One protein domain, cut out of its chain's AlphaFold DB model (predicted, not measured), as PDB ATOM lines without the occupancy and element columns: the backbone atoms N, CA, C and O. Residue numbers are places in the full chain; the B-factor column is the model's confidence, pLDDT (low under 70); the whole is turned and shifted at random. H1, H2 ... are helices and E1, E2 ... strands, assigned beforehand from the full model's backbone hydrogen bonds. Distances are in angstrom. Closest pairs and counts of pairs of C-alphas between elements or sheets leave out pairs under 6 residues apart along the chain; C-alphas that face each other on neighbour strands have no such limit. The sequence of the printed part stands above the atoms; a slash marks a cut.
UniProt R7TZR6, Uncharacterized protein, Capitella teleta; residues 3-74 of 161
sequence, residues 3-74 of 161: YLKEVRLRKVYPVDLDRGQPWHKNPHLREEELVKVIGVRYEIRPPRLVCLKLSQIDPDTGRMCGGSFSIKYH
ATOM      1  N   TYR A   3     -19.137  32.374  29.111       92.56
ATOM      2  CA  TYR A   3     -18.036  31.719  29.825       92.56
ATOM      3  C   TYR A   3     -16.635  32.091  29.290       92.56
ATOM      4  O   TYR A   3     -15.742  32.441  30.058       92.56
ATOM      5  N   LEU A   4     -16.414  32.102  27.966       92.38
ATOM      6  CA  LEU A   4     -15.089  32.460  27.433       92.38
ATOM      7  C   LEU A   4     -14.741  33.943  27.608       92.38
ATOM      8  O   LEU A   4     -13.556  34.282  27.660       92.38
ATOM      9  N   LYS A   5     -15.747  34.827  27.679       92.00
ATOM     10  CA  LYS A   5     -15.518  36.241  28.004       92.00
ATOM     11  C   LYS A   5     -14.980  36.351  29.429       92.00
ATOM     12  O   LYS A   5     -13.969  37.025  29.611       92.00
ATOM     13  N   GLU A   6     -15.568  35.618  30.376       93.75
ATOM     14  CA  GLU A   6     -15.101  35.545  31.766       93.75
ATOM     15  C   GLU A   6     -13.690  34.955  31.871       93.75
ATOM     16  O   GLU A   6     -12.819  35.556  32.497       93.75
ATOM     17  N   VAL A   7     -13.401  33.847  31.171       94.25
ATOM     18  CA  VAL A   7     -12.047  33.258  31.127       94.25
ATOM     19  C   VAL A   7     -11.009  34.275  30.651       94.25
ATOM     20  O   VAL A   7      -9.927  34.380  31.237       94.25
ATOM     21  N   ARG A   8     -11.325  35.034  29.591       93.88
ATOM     22  CA  ARG A   8     -10.431  36.057  29.031       93.88
ATOM     23  C   ARG A   8     -10.267  37.243  29.978       93.88
ATOM     24  O   ARG A   8      -9.143  37.697  30.175       93.88
ATOM     25  N   LEU A   9     -11.367  37.734  30.551       94.19
ATOM     26  CA  LEU A   9     -11.387  38.875  31.469       94.19
ATOM     27  C   LEU A   9     -10.567  38.580  32.731       94.19
ATOM     28  O   LEU A   9      -9.696  39.365  33.100       94.19
ATOM     29  N   ARG A  10     -10.793  37.409  33.335       94.81
ATOM     30  CA  ARG A  10     -10.128  36.947  34.561       94.81
ATOM     31  C   ARG A  10      -8.754  36.308  34.305       94.81
ATOM     32  O   ARG A  10      -8.063  35.943  35.250       94.81
ATOM     33  N   LYS A  11      -8.332  36.188  33.036       94.31
ATOM     34  CA  LYS A  11      -7.045  35.608  32.594       94.31
ATOM     35  C   LYS A  11      -6.786  34.197  33.144       94.31
ATOM     36  O   LYS A  11      -5.652  33.859  33.477       94.31
ATOM     37  N   VAL A  12      -7.826  33.365  33.209       93.94
ATOM     38  CA  VAL A  12      -7.768  32.031  33.840       93.94
ATOM     39  C   VAL A  12      -6.883  31.077  33.034       93.94
ATOM     40  O   VAL A  12      -6.002  30.419  33.580       93.94
ATOM     41  N   TYR A  13      -7.050  31.041  31.710       93.44
ATOM     42  CA  TYR A  13      -6.135  30.368  30.785       93.44
ATOM     43  C   TYR A  13      -6.176  31.036  29.403       93.44
ATOM     44  O   TYR A  13      -7.138  31.738  29.089       93.44
ATOM     45  N   PRO A  14      -5.156  30.823  28.546       90.88
ATOM     46  CA  PRO A  14      -5.163  31.368  27.195       90.88
ATOM     47  C   PRO A  14      -6.359  30.850  26.388       90.88
ATOM     48  O   PRO A  14      -6.502  29.641  26.177       90.88
ATOM     49  N   VAL A  15      -7.193  31.778  25.922       90.94
ATOM     50  CA  VAL A  15      -8.325  31.525  25.024       90.94
ATOM     51  C   VAL A  15      -8.274  32.487  23.848       90.94
ATOM     52  O   VAL A  15      -8.021  33.677  24.017       90.94
ATOM     53  N   ASP A  16      -8.532  31.956  22.660       85.81
ATOM     54  CA  ASP A  16      -8.746  32.738  21.447       85.81
ATOM     55  C   ASP A  16     -10.252  32.730  21.164       85.81
ATOM     56  O   ASP A  16     -10.834  31.665  20.955       85.81
ATOM     57  N   LEU A  17     -10.903  33.893  21.248       85.00
ATOM     58  CA  LEU A  17     -12.346  33.991  20.993       85.00
ATOM     59  C   LEU A  17     -12.676  33.943  19.502       85.00
ATOM     60  O   LEU A  17     -13.800  33.586  19.162       85.00
ATOM     61  N   ASP A  18     -11.709  34.266  18.646       84.62
ATOM     62  CA  ASP A  18     -11.888  34.460  17.209       84.62
ATOM     63  C   ASP A  18     -11.468  33.214  16.415       84.62
ATOM     64  O   ASP A  18     -11.753  33.086  15.224       84.62
ATOM     65  N   ARG A  19     -10.783  32.258  17.059       83.75
ATOM     66  CA  ARG A  19     -10.305  31.026  16.418       83.75
ATOM     67  C   ARG A  19     -10.472  29.802  17.301       83.75
ATOM     68  O   ARG A  19     -10.536  29.864  18.521       83.75
ATOM     69  N   GLY A  20     -10.541  28.637  16.660       82.50
ATOM     70  CA  GLY A  20     -10.502  27.341  17.349       82.50
ATOM     71  C   GLY A  20     -11.771  26.953  18.115       82.50
ATOM     72  O   GLY A  20     -11.855  25.809  18.556       82.50
ATOM     73  N   GLN A  21     -12.755  27.848  18.219       89.44
ATOM     74  CA  GLN A  21     -14.034  27.570  18.867       89.44
ATOM     75  C   GLN A  21     -14.965  26.698  18.006       89.44
ATOM     76  O   GLN A  21     -14.909  26.787  16.773       89.44
ATOM     77  N   PRO A  22     -15.826  25.861  18.623       88.50
ATOM     78  CA  PRO A  22     -16.714  24.942  17.908       88.50
ATOM     79  C   PRO A  22     -17.605  25.604  16.851       88.50
ATOM     80  O   PRO A  22     -17.693  25.095  15.734       88.50
ATOM     81  N   TRP A  23     -18.189  26.763  17.162       88.56
ATOM     82  CA  TRP A  23     -19.098  27.490  16.266       88.56
ATOM     83  C   TRP A  23     -18.420  28.006  14.989       88.56
ATOM     84  O   TRP A  23     -19.071  28.144  13.962       88.56
ATOM     85  N   HIS A  24     -17.098  28.212  14.987       88.06
ATOM     86  CA  HIS A  24     -16.379  28.576  13.757       88.06
ATOM     87  C   HIS A  24     -16.261  27.412  12.766       88.06
ATOM     88  O   HIS A  24     -16.041  27.633  11.578       88.06
ATOM     89  N   LYS A  25     -16.342  26.167  13.253       86.31
ATOM     90  CA  LYS A  25     -16.248  24.954  12.425       86.31
ATOM     91  C   LYS A  25     -17.613  24.351  12.119       86.31
ATOM     92  O   LYS A  25     -17.738  23.626  11.138       86.31
ATOM     93  N   ASN A  26     -18.601  24.623  12.965       87.00
ATOM     94  CA  ASN A  26     -19.970  24.174  12.806       87.00
ATOM     95  C   ASN A  26     -20.919  25.383  12.887       87.00
ATOM     96  O   ASN A  26     -21.325  25.743  13.990       87.00
ATOM     97  N   PRO A  27     -21.277  26.003  11.748       83.19
ATOM     98  CA  PRO A  27     -22.181  27.154  11.722       83.19
ATOM     99  C   PRO A  27     -23.633  26.797  12.078       83.19
ATOM    100  O   PRO A  27     -24.447  27.692  12.253       83.19
ATOM    101  N   HIS A  28     -23.968  25.506  12.170       84.44
ATOM    102  CA  HIS A  28     -25.291  25.037  12.588       84.44
ATOM    103  C   HIS A  28     -25.379  24.756  14.091       84.44
ATOM    104  O   HIS A  28     -26.427  24.313  14.551       84.44
ATOM    105  N   LEU A  29     -24.290  24.967  14.838       88.88
ATOM    106  CA  LEU A  29     -24.289  24.821  16.289       88.88
ATOM    107  C   LEU A  29     -25.189  25.901  16.902       88.88
ATOM    108  O   LEU A  29     -24.911  27.089  16.747       88.88
ATOM    109  N   ARG A  30     -26.254  25.479  17.577       89.94
ATOM    110  CA  ARG A  30     -27.211  26.352  18.262       89.94
ATOM    111  C   ARG A  30     -26.690  26.762  19.643       89.94
ATOM    112  O   ARG A  30     -25.655  26.280  20.105       89.94
ATOM    113  N   GLU A  31     -27.425  27.652  20.308       88.62
ATOM    114  CA  GLU A  31     -27.149  28.035  21.700       88.62
ATOM    115  C   GLU A  31     -27.347  26.863  22.678       88.62
ATOM    116  O   GLU A  31     -26.586  26.728  23.636       88.62
ATOM    117  N   GLU A  32     -28.287  25.963  22.376       91.94
ATOM    118  CA  GLU A  32     -28.540  24.735  23.130       91.94
ATOM    119  C   GLU A  32     -28.358  23.499  22.252       91.94
ATOM    120  O   GLU A  32     -28.955  23.369  21.183       91.94
ATOM    121  N   GLU A  33     -27.535  22.561  22.718       93.19
ATOM    122  CA  GLU A  33     -27.160  21.366  21.968       93.19
ATOM    123  C   GLU A  33     -27.255  20.131  22.859       93.19
ATOM    124  O   GLU A  33     -26.532  19.996  23.851       93.19
ATOM    125  N   LEU A  34     -28.114  19.179  22.481       94.88
ATOM    126  CA  LEU A  34     -28.159  17.884  23.147       94.88
ATOM    127  C   LEU A  34     -26.942  17.061  22.716       94.88
ATOM    128  O   LEU A  34     -26.776  16.721  21.545       94.88
ATOM    129  N   VAL A  35     -26.080  16.714  23.669       96.06
ATOM    130  CA  VAL A  35     -24.812  16.034  23.380       96.06
ATOM    131  C   VAL A  35     -24.577  14.820  24.269       96.06
ATOM    132  O   VAL A  35     -25.039  14.735  25.405       96.06
ATOM    133  N   LYS A  36     -23.776  13.883  23.758       96.06
ATOM    134  CA  LYS A  36     -23.157  12.807  24.533       96.06
ATOM    135  C   LYS A  36     -21.681  13.107  24.746       96.06
ATOM    136  O   LYS A  36     -20.950  13.353  23.784       96.06
ATOM    137  N   VAL A  37     -21.213  12.980  25.985       97.00
ATOM    138  CA  VAL A  37     -19.776  12.944  26.277       97.00
ATOM    139  C   VAL A  37     -19.205  11.627  25.748       97.00
ATOM    140  O   VAL A  37     -19.571  10.548  26.209       97.00
ATOM    141  N   ILE A  38     -18.316  11.717  24.757       96.94
ATOM    142  CA  ILE A  38     -17.644  10.564  24.132       96.94
ATOM    143  C   ILE A  38     -16.144  10.509  24.449       96.94
ATOM    144  O   ILE A  38     -15.456   9.579  24.041       96.94
ATOM    145  N   GLY A  39     -15.624  11.505  25.164       97.69
ATOM    146  CA  GLY A  39     -14.252  11.510  25.650       97.69
ATOM    147  C   GLY A  39     -14.030  12.602  26.683       97.69
ATOM    148  O   GLY A  39     -14.568  13.700  26.551       97.69
ATOM    149  N   VAL A  40     -13.215  12.296  27.688       97.81
ATOM    150  CA  VAL A  40     -12.820  13.230  28.746       97.81
ATOM    151  C   VAL A  40     -11.307  13.171  28.901       97.81
ATOM    152  O   VAL A  40     -10.717  12.092  28.936       97.81
ATOM    153  N   ARG A  41     -10.670  14.337  28.974       97.31
ATOM    154  CA  ARG A  41      -9.247  14.483  29.280       97.31
ATOM    155  C   ARG A  41      -9.069  15.609  30.286       97.31
ATOM    156  O   ARG A  41      -9.702  16.650  30.153       97.31
ATOM    157  N   TYR A  42      -8.166  15.418  31.237       96.25
ATOM    158  CA  TYR A  42      -7.832  16.424  32.238       96.25
ATOM    159  C   TYR A  42      -6.439  16.998  31.975       96.25
ATOM    160  O   TYR A  42      -5.487  16.243  31.775       96.25
ATOM    161  N   GLU A  43      -6.304  18.325  31.992       94.62
ATOM    162  CA  GLU A  43      -5.001  18.987  32.111       94.62
ATOM    163  C   GLU A  43      -4.734  19.254  33.599       94.62
ATOM    164  O   GLU A  43      -5.309  20.165  34.194       94.62
ATOM    165  N   ILE A  44      -3.875  18.433  34.211       91.62
ATOM    166  CA  ILE A  44      -3.557  18.478  35.649       91.62
ATOM    167  C   ILE A  44      -2.452  19.517  35.905       91.62
ATOM    168  O   ILE A  44      -1.324  19.197  36.267       91.62
ATOM    169  N   ARG A  45      -2.769  20.784  35.656       89.44
ATOM    170  CA  ARG A  45      -1.967  21.958  36.035       89.44
ATOM    171  C   ARG A  45      -2.924  23.046  36.520       89.44
ATOM    172  O   ARG A  45      -4.074  22.987  36.114       89.44
ATOM    173  N   PRO A  46      -2.520  24.012  37.353       88.19
ATOM    174  CA  PRO A  46      -3.389  25.139  37.688       88.19
ATOM    175  C   PRO A  46      -3.597  26.073  36.474       88.19
ATOM    176  O   PRO A  46      -2.601  26.453  35.850       88.19
ATOM    177  N   PRO A  47      -4.841  26.464  36.132       92.50
ATOM    178  CA  PRO A  47      -6.110  25.896  36.600       92.50
ATOM    179  C   PRO A  47      -6.399  24.538  35.945       92.50
ATOM    180  O   PRO A  47      -6.071  24.322  34.777       92.50
ATOM    181  N   ARG A  48      -7.039  23.618  36.682       93.56
ATOM    182  CA  ARG A  48      -7.380  22.284  36.162       93.56
ATOM    183  C   ARG A  48      -8.397  22.422  35.034       93.56
ATOM    184  O   ARG A  48      -9.526  22.836  35.290       93.56
ATOM    185  N   LEU A  49      -8.022  22.018  33.823       95.50
ATOM    186  CA  LEU A  49      -8.919  22.066  32.666       95.50
ATOM    187  C   LEU A  49      -9.527  20.698  32.392       95.50
ATOM    188  O   LEU A  49      -8.833  19.677  32.401       95.50
ATOM    189  N   VAL A  50     -10.822  20.700  32.104       96.62
ATOM    190  CA  VAL A  50     -11.572  19.553  31.610       96.62
ATOM    191  C   VAL A  50     -11.791  19.750  30.116       96.62
ATOM    192  O   VAL A  50     -12.431  20.704  29.676       96.62
ATOM    193  N   CYS A  51     -11.235  18.841  29.325       95.88
ATOM    194  CA  CYS A  51     -11.394  18.789  27.881       95.88
ATOM    195  C   CYS A  51     -12.413  17.700  27.546       95.88
ATOM    196  O   CYS A  51     -12.143  16.511  27.742       95.88
ATOM    197  N   LEU A  52     -13.567  18.100  27.021       97.12
ATOM    198  CA  LEU A  52     -14.631  17.189  26.622       97.12
ATOM    199  C   LEU A  52     -14.650  17.039  25.106       97.12
ATOM    200  O   LEU A  52     -14.598  18.030  24.379       97.12
ATOM    201  N   LYS A  53     -14.779  15.800  24.632       96.50
ATOM    202  CA  LYS A  53     -15.217  15.502  23.269       96.50
ATOM    203  C   LYS A  53     -16.699  15.152  23.316       96.50
ATOM    204  O   LYS A  53     -17.099  14.225  24.022       96.50
ATOM    205  N   LEU A  54     -17.488  15.897  22.559       96.50
ATOM    206  CA  LEU A  54     -18.942  15.858  22.564       96.50
ATOM    207  C   LEU A  54     -19.429  15.396  21.197       96.50
ATOM    208  O   LEU A  54     -18.908  15.842  20.177       96.50
ATOM    209  N   SER A  55     -20.410  14.500  21.172       95.38
ATOM    210  CA  SER A  55     -21.132  14.152  19.951       95.38
ATOM    211  C   SER A  55     -22.562  14.642  20.046       95.38
ATOM    212  O   SER A  55     -23.230  14.370  21.042       95.38
ATOM    213  N   GLN A  56     -23.008  15.348  19.015       94.12
ATOM    214  CA  GLN A  56     -24.361  15.872  18.926       94.12
ATOM    215  C   GLN A  56     -25.369  14.730  18.773       94.12
ATOM    216  O   GLN A  56     -25.124  13.735  18.077       94.12
ATOM    217  N   ILE A  57     -26.488  14.875  19.467       94.38
ATOM    218  CA  ILE A  57     -27.634  13.980  19.445       94.38
ATOM    219  C   ILE A  57     -28.788  14.761  18.830       94.38
ATOM    220  O   ILE A  57     -29.080  15.877  19.243       94.38
ATOM    221  N   ASP A  58     -29.458  14.147  17.867       89.31
ATOM    222  CA  ASP A  58     -30.732  14.640  17.366       89.31
ATOM    223  C   ASP A  58     -31.792  14.495  18.482       89.31
ATOM    224  O   ASP A  58     -32.011  13.373  18.961       89.31
ATOM    225  N   PRO A  59     -32.418  15.595  18.939       86.25
ATOM    226  CA  PRO A  59     -33.351  15.564  20.062       86.25
ATOM    227  C   PRO A  59     -34.632  14.774  19.761       86.25
ATOM    228  O   PRO A  59     -35.193  14.184  20.686       86.25
ATOM    229  N   ASP A  60     -35.052  14.693  18.497       87.19
ATOM    230  CA  ASP A  60     -36.270  13.993  18.081       87.19
ATOM    231  C   ASP A  60     -36.040  12.480  18.009       87.19
ATOM    232  O   ASP A  60     -36.885  11.680  18.415       87.19
ATOM    233  N   THR A  61     -34.876  12.063  17.503       90.75
ATOM    234  CA  THR A  61     -34.576  10.636  17.296       90.75
ATOM    235  C   THR A  61     -33.759  10.006  18.423       90.75
ATOM    236  O   THR A  61     -33.686   8.776  18.525       90.75
ATOM    237  N   GLY A  62     -33.093  10.818  19.249       88.19
ATOM    238  CA  GLY A  62     -32.150  10.375  20.276       88.19
ATOM    239  C   GLY A  62     -30.875   9.729  19.719       88.19
ATOM    240  O   GLY A  62     -30.100   9.136  20.476       88.19
ATOM    241  N   ARG A  63     -30.645   9.802  18.402       91.19
ATOM    242  CA  ARG A  63     -29.484   9.203  17.730       91.19
ATOM    243  C   ARG A  63     -28.374  10.226  17.549       91.19
ATOM    244  O   ARG A  63     -28.615  11.420  17.424       91.19
ATOM    245  N   MET A  64     -27.135   9.743  17.498       89.25
ATOM    246  CA  MET A  64     -25.996  10.593  17.156       89.25
ATOM    247  C   MET A  64     -26.138  11.066  15.705       89.25
ATOM    248  O   MET A  64     -26.246  10.235  14.804       89.25
ATOM    249  N   CYS A  65     -26.089  12.377  15.470       82.94
ATOM    250  CA  CYS A  65     -26.211  12.959  14.127       82.94
ATOM    251  C   CYS A  65     -24.872  12.999  13.358       82.94
ATOM    252  O   CYS A  65     -24.765  13.609  12.300       82.94
ATOM    253  N   GLY A  66     -23.822  12.360  13.892       78.25
ATOM    254  CA  GLY A  66     -22.478  12.316  13.300       78.25
ATOM    255  C   GLY A  66     -21.618  13.556  13.579       78.25
ATOM    256  O   GLY A  66     -20.391  13.473  13.502       78.25
ATOM    257  N   GLY A  67     -22.230  14.673  13.984       88.38
ATOM    258  CA  GLY A  67     -21.528  15.867  14.452       88.38
ATOM    259  C   GLY A  67     -20.766  15.615  15.756       88.38
ATOM    260  O   GLY A  67     -21.277  14.995  16.697       88.38
ATOM    261  N   SER A  68     -19.521  16.092  15.827       92.94
ATOM    262  CA  SER A  68     -18.762  16.122  17.078       92.94
ATOM    263  C   SER A  68     -17.889  17.362  17.172       92.94
ATOM    264  O   SER A  68     -17.354  17.846  16.175       92.94
ATOM    265  N   PHE A  69     -17.724  17.858  18.389       94.38
ATOM    266  CA  PHE A  69     -16.858  18.986  18.691       94.38
ATOM    267  C   PHE A  69     -16.170  18.770  20.034       94.38
ATOM    268  O   PHE A  69     -16.359  17.757  20.714       94.38
ATOM    269  N   SER A  70     -15.273  19.676  20.396       94.06
ATOM    270  CA  SER A  70     -14.583  19.608  21.677       94.06
ATOM    271  C   SER A  70     -14.630  20.954  22.358       94.06
ATOM    272  O   SER A  70     -14.458  21.983  21.710       94.06
ATOM    273  N   ILE A  71     -14.849  20.919  23.663       94.00
ATOM    274  CA  ILE A  71     -14.801  22.094  24.522       94.00
ATOM    275  C   ILE A  71     -13.755  21.880  25.601       94.00
ATOM    276  O   ILE A  71     -13.387  20.750  25.932       94.00
ATOM    277  N   LYS A  72     -13.273  22.990  26.143       93.38
ATOM    278  CA  LYS A  72     -12.344  23.002  27.261       93.38
ATOM    279  C   LYS A  72     -12.807  24.042  28.259       93.38
ATOM    280  O   LYS A  72     -12.958  25.202  27.875       93.38
ATOM    281  N   TYR A  73     -12.992  23.626  29.503       95.25
ATOM    282  CA  TYR A  73     -13.457  24.504  30.565       95.25
ATOM    283  C   TYR A  73     -12.730  24.254  31.887       95.25
ATOM    284  O   TYR A  73     -12.107  23.212  32.097       95.25
ATOM    285  N   HIS A  74     -12.790  25.258  32.746       94.75
ATOM    286  CA  HIS A  74     -12.442  25.246  34.151       94.75
ATOM    287  C   HIS A  74     -13.710  25.639  34.904       94.75
ATOM    288  O   HIS A  74     -14.461  26.485  34.426       94.75
TER     289      HIS A  74
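AT A GLANCE: This is residues 3 to 74 of the 161 residues of an uncharacterized protein of Capitella teleta (UniProt R7TZR6). The model shows a long, twisted sheet of three antiparallel strands, E1, E2 and E3, made of two hairpins one after the other, with a looser stretch of chain strung out beyond the E3 edge. That stretch holds two short helices joined by a long link: H2 only grazes the sheet, near E3, while H1 lies apart from the three strands. The printed part has 72 residues with two named helices and three named strands, in the order H1, H2, E1, E2, E3 along the chain, and the sheet has the order E1, E2, E3; the class is mixed, helices and strands. The whole is only just loose, close to compact, with a radius of gyration of the C-alphas of 13.5 A, and its elongated outline spans 40 by 25 by 16 A.

HOW THE PARTS SIT: From the first printed residue, H1, residues 3 to 9, is only just not on the sheet, with 4 pairs of C-alphas within 10 A of it. A long link of 12 residues follows, and H2, residues 22 to 25, is apart from H1. H2 is on the sheet with 6 pairs of C-alphas within 10 A, but it only grazes it, with its residues 22 to 25. The strands are E1, residues 35 to 43, E2, residues 49 to 57, and E3, residues 64 to 73. They form a meander, each strand the antiparallel neighbour of the one before. H1 is apart from E1, E2 and E3. The closest C-alphas of H2 and E3 are those of Pro 22 and Phe 69, 6.0 A apart. E1 and E3 are the edge strands and E2 is the inner strand. E1 and E2 are a hairpin, antiparallel, with 165 degrees between their directions; C-alphas 35 and 56 face each other at 4.5 A, and N 36 and O 55 are within hydrogen-bond range at 2.8 A, as are N 51 and O 41 at 2.8 A. E2 and E3 are a hairpin too, antiparallel, with 162 degrees between their directions; C-alphas 55 and 68 face each other at 4.2 A, and N 50 and O 73 are within hydrogen-bond range at 2.8 A, as are N 69 and O 54 at 2.9 A. The sheet is twisted, its C-alphas lying up to 5.2 A off the best plane through them. E1 bends by 66 degrees at residue 38, and E3 bends by 73 degrees at residue 67. In H1 every O i to N i+4 pair is within hydrogen-bond range, and H2 is too short for such a pair.

IN THESE COORDINATES: H1 runs from Tyr 3, whose C-alpha is at (-18.036, 31.719, 29.825), to Leu 9, over 9.9 A. H2 runs from Pro 22 to Lys 25, over 5.5 A. E1 runs from Val 35, whose C-alpha is at (-24.812, 16.034, 23.380), to Glu 43, over 21.9 A. E2 runs from Leu 49 to Ile 57, over 24.3 A. E3 runs from Met 64 to Tyr 73, whose C-alpha is at (-13.457, 24.504, 30.565), over 23.0 A.

THE WHOLE: The two C-alphas farthest apart are those of Lys 11 and Thr 61, at 40.2 A. The C-alphas of the first and last printed residues, Tyr 3 and His 74, are 9.6 A apart. The printed part has no cut. The link from H1 to H2 is long, those from H2 to E1 and from E2 to E3 are short, and that from E1 to E2 is tight. The mean pLDDT of the printed part is 91.6, and no printed residue is under 70.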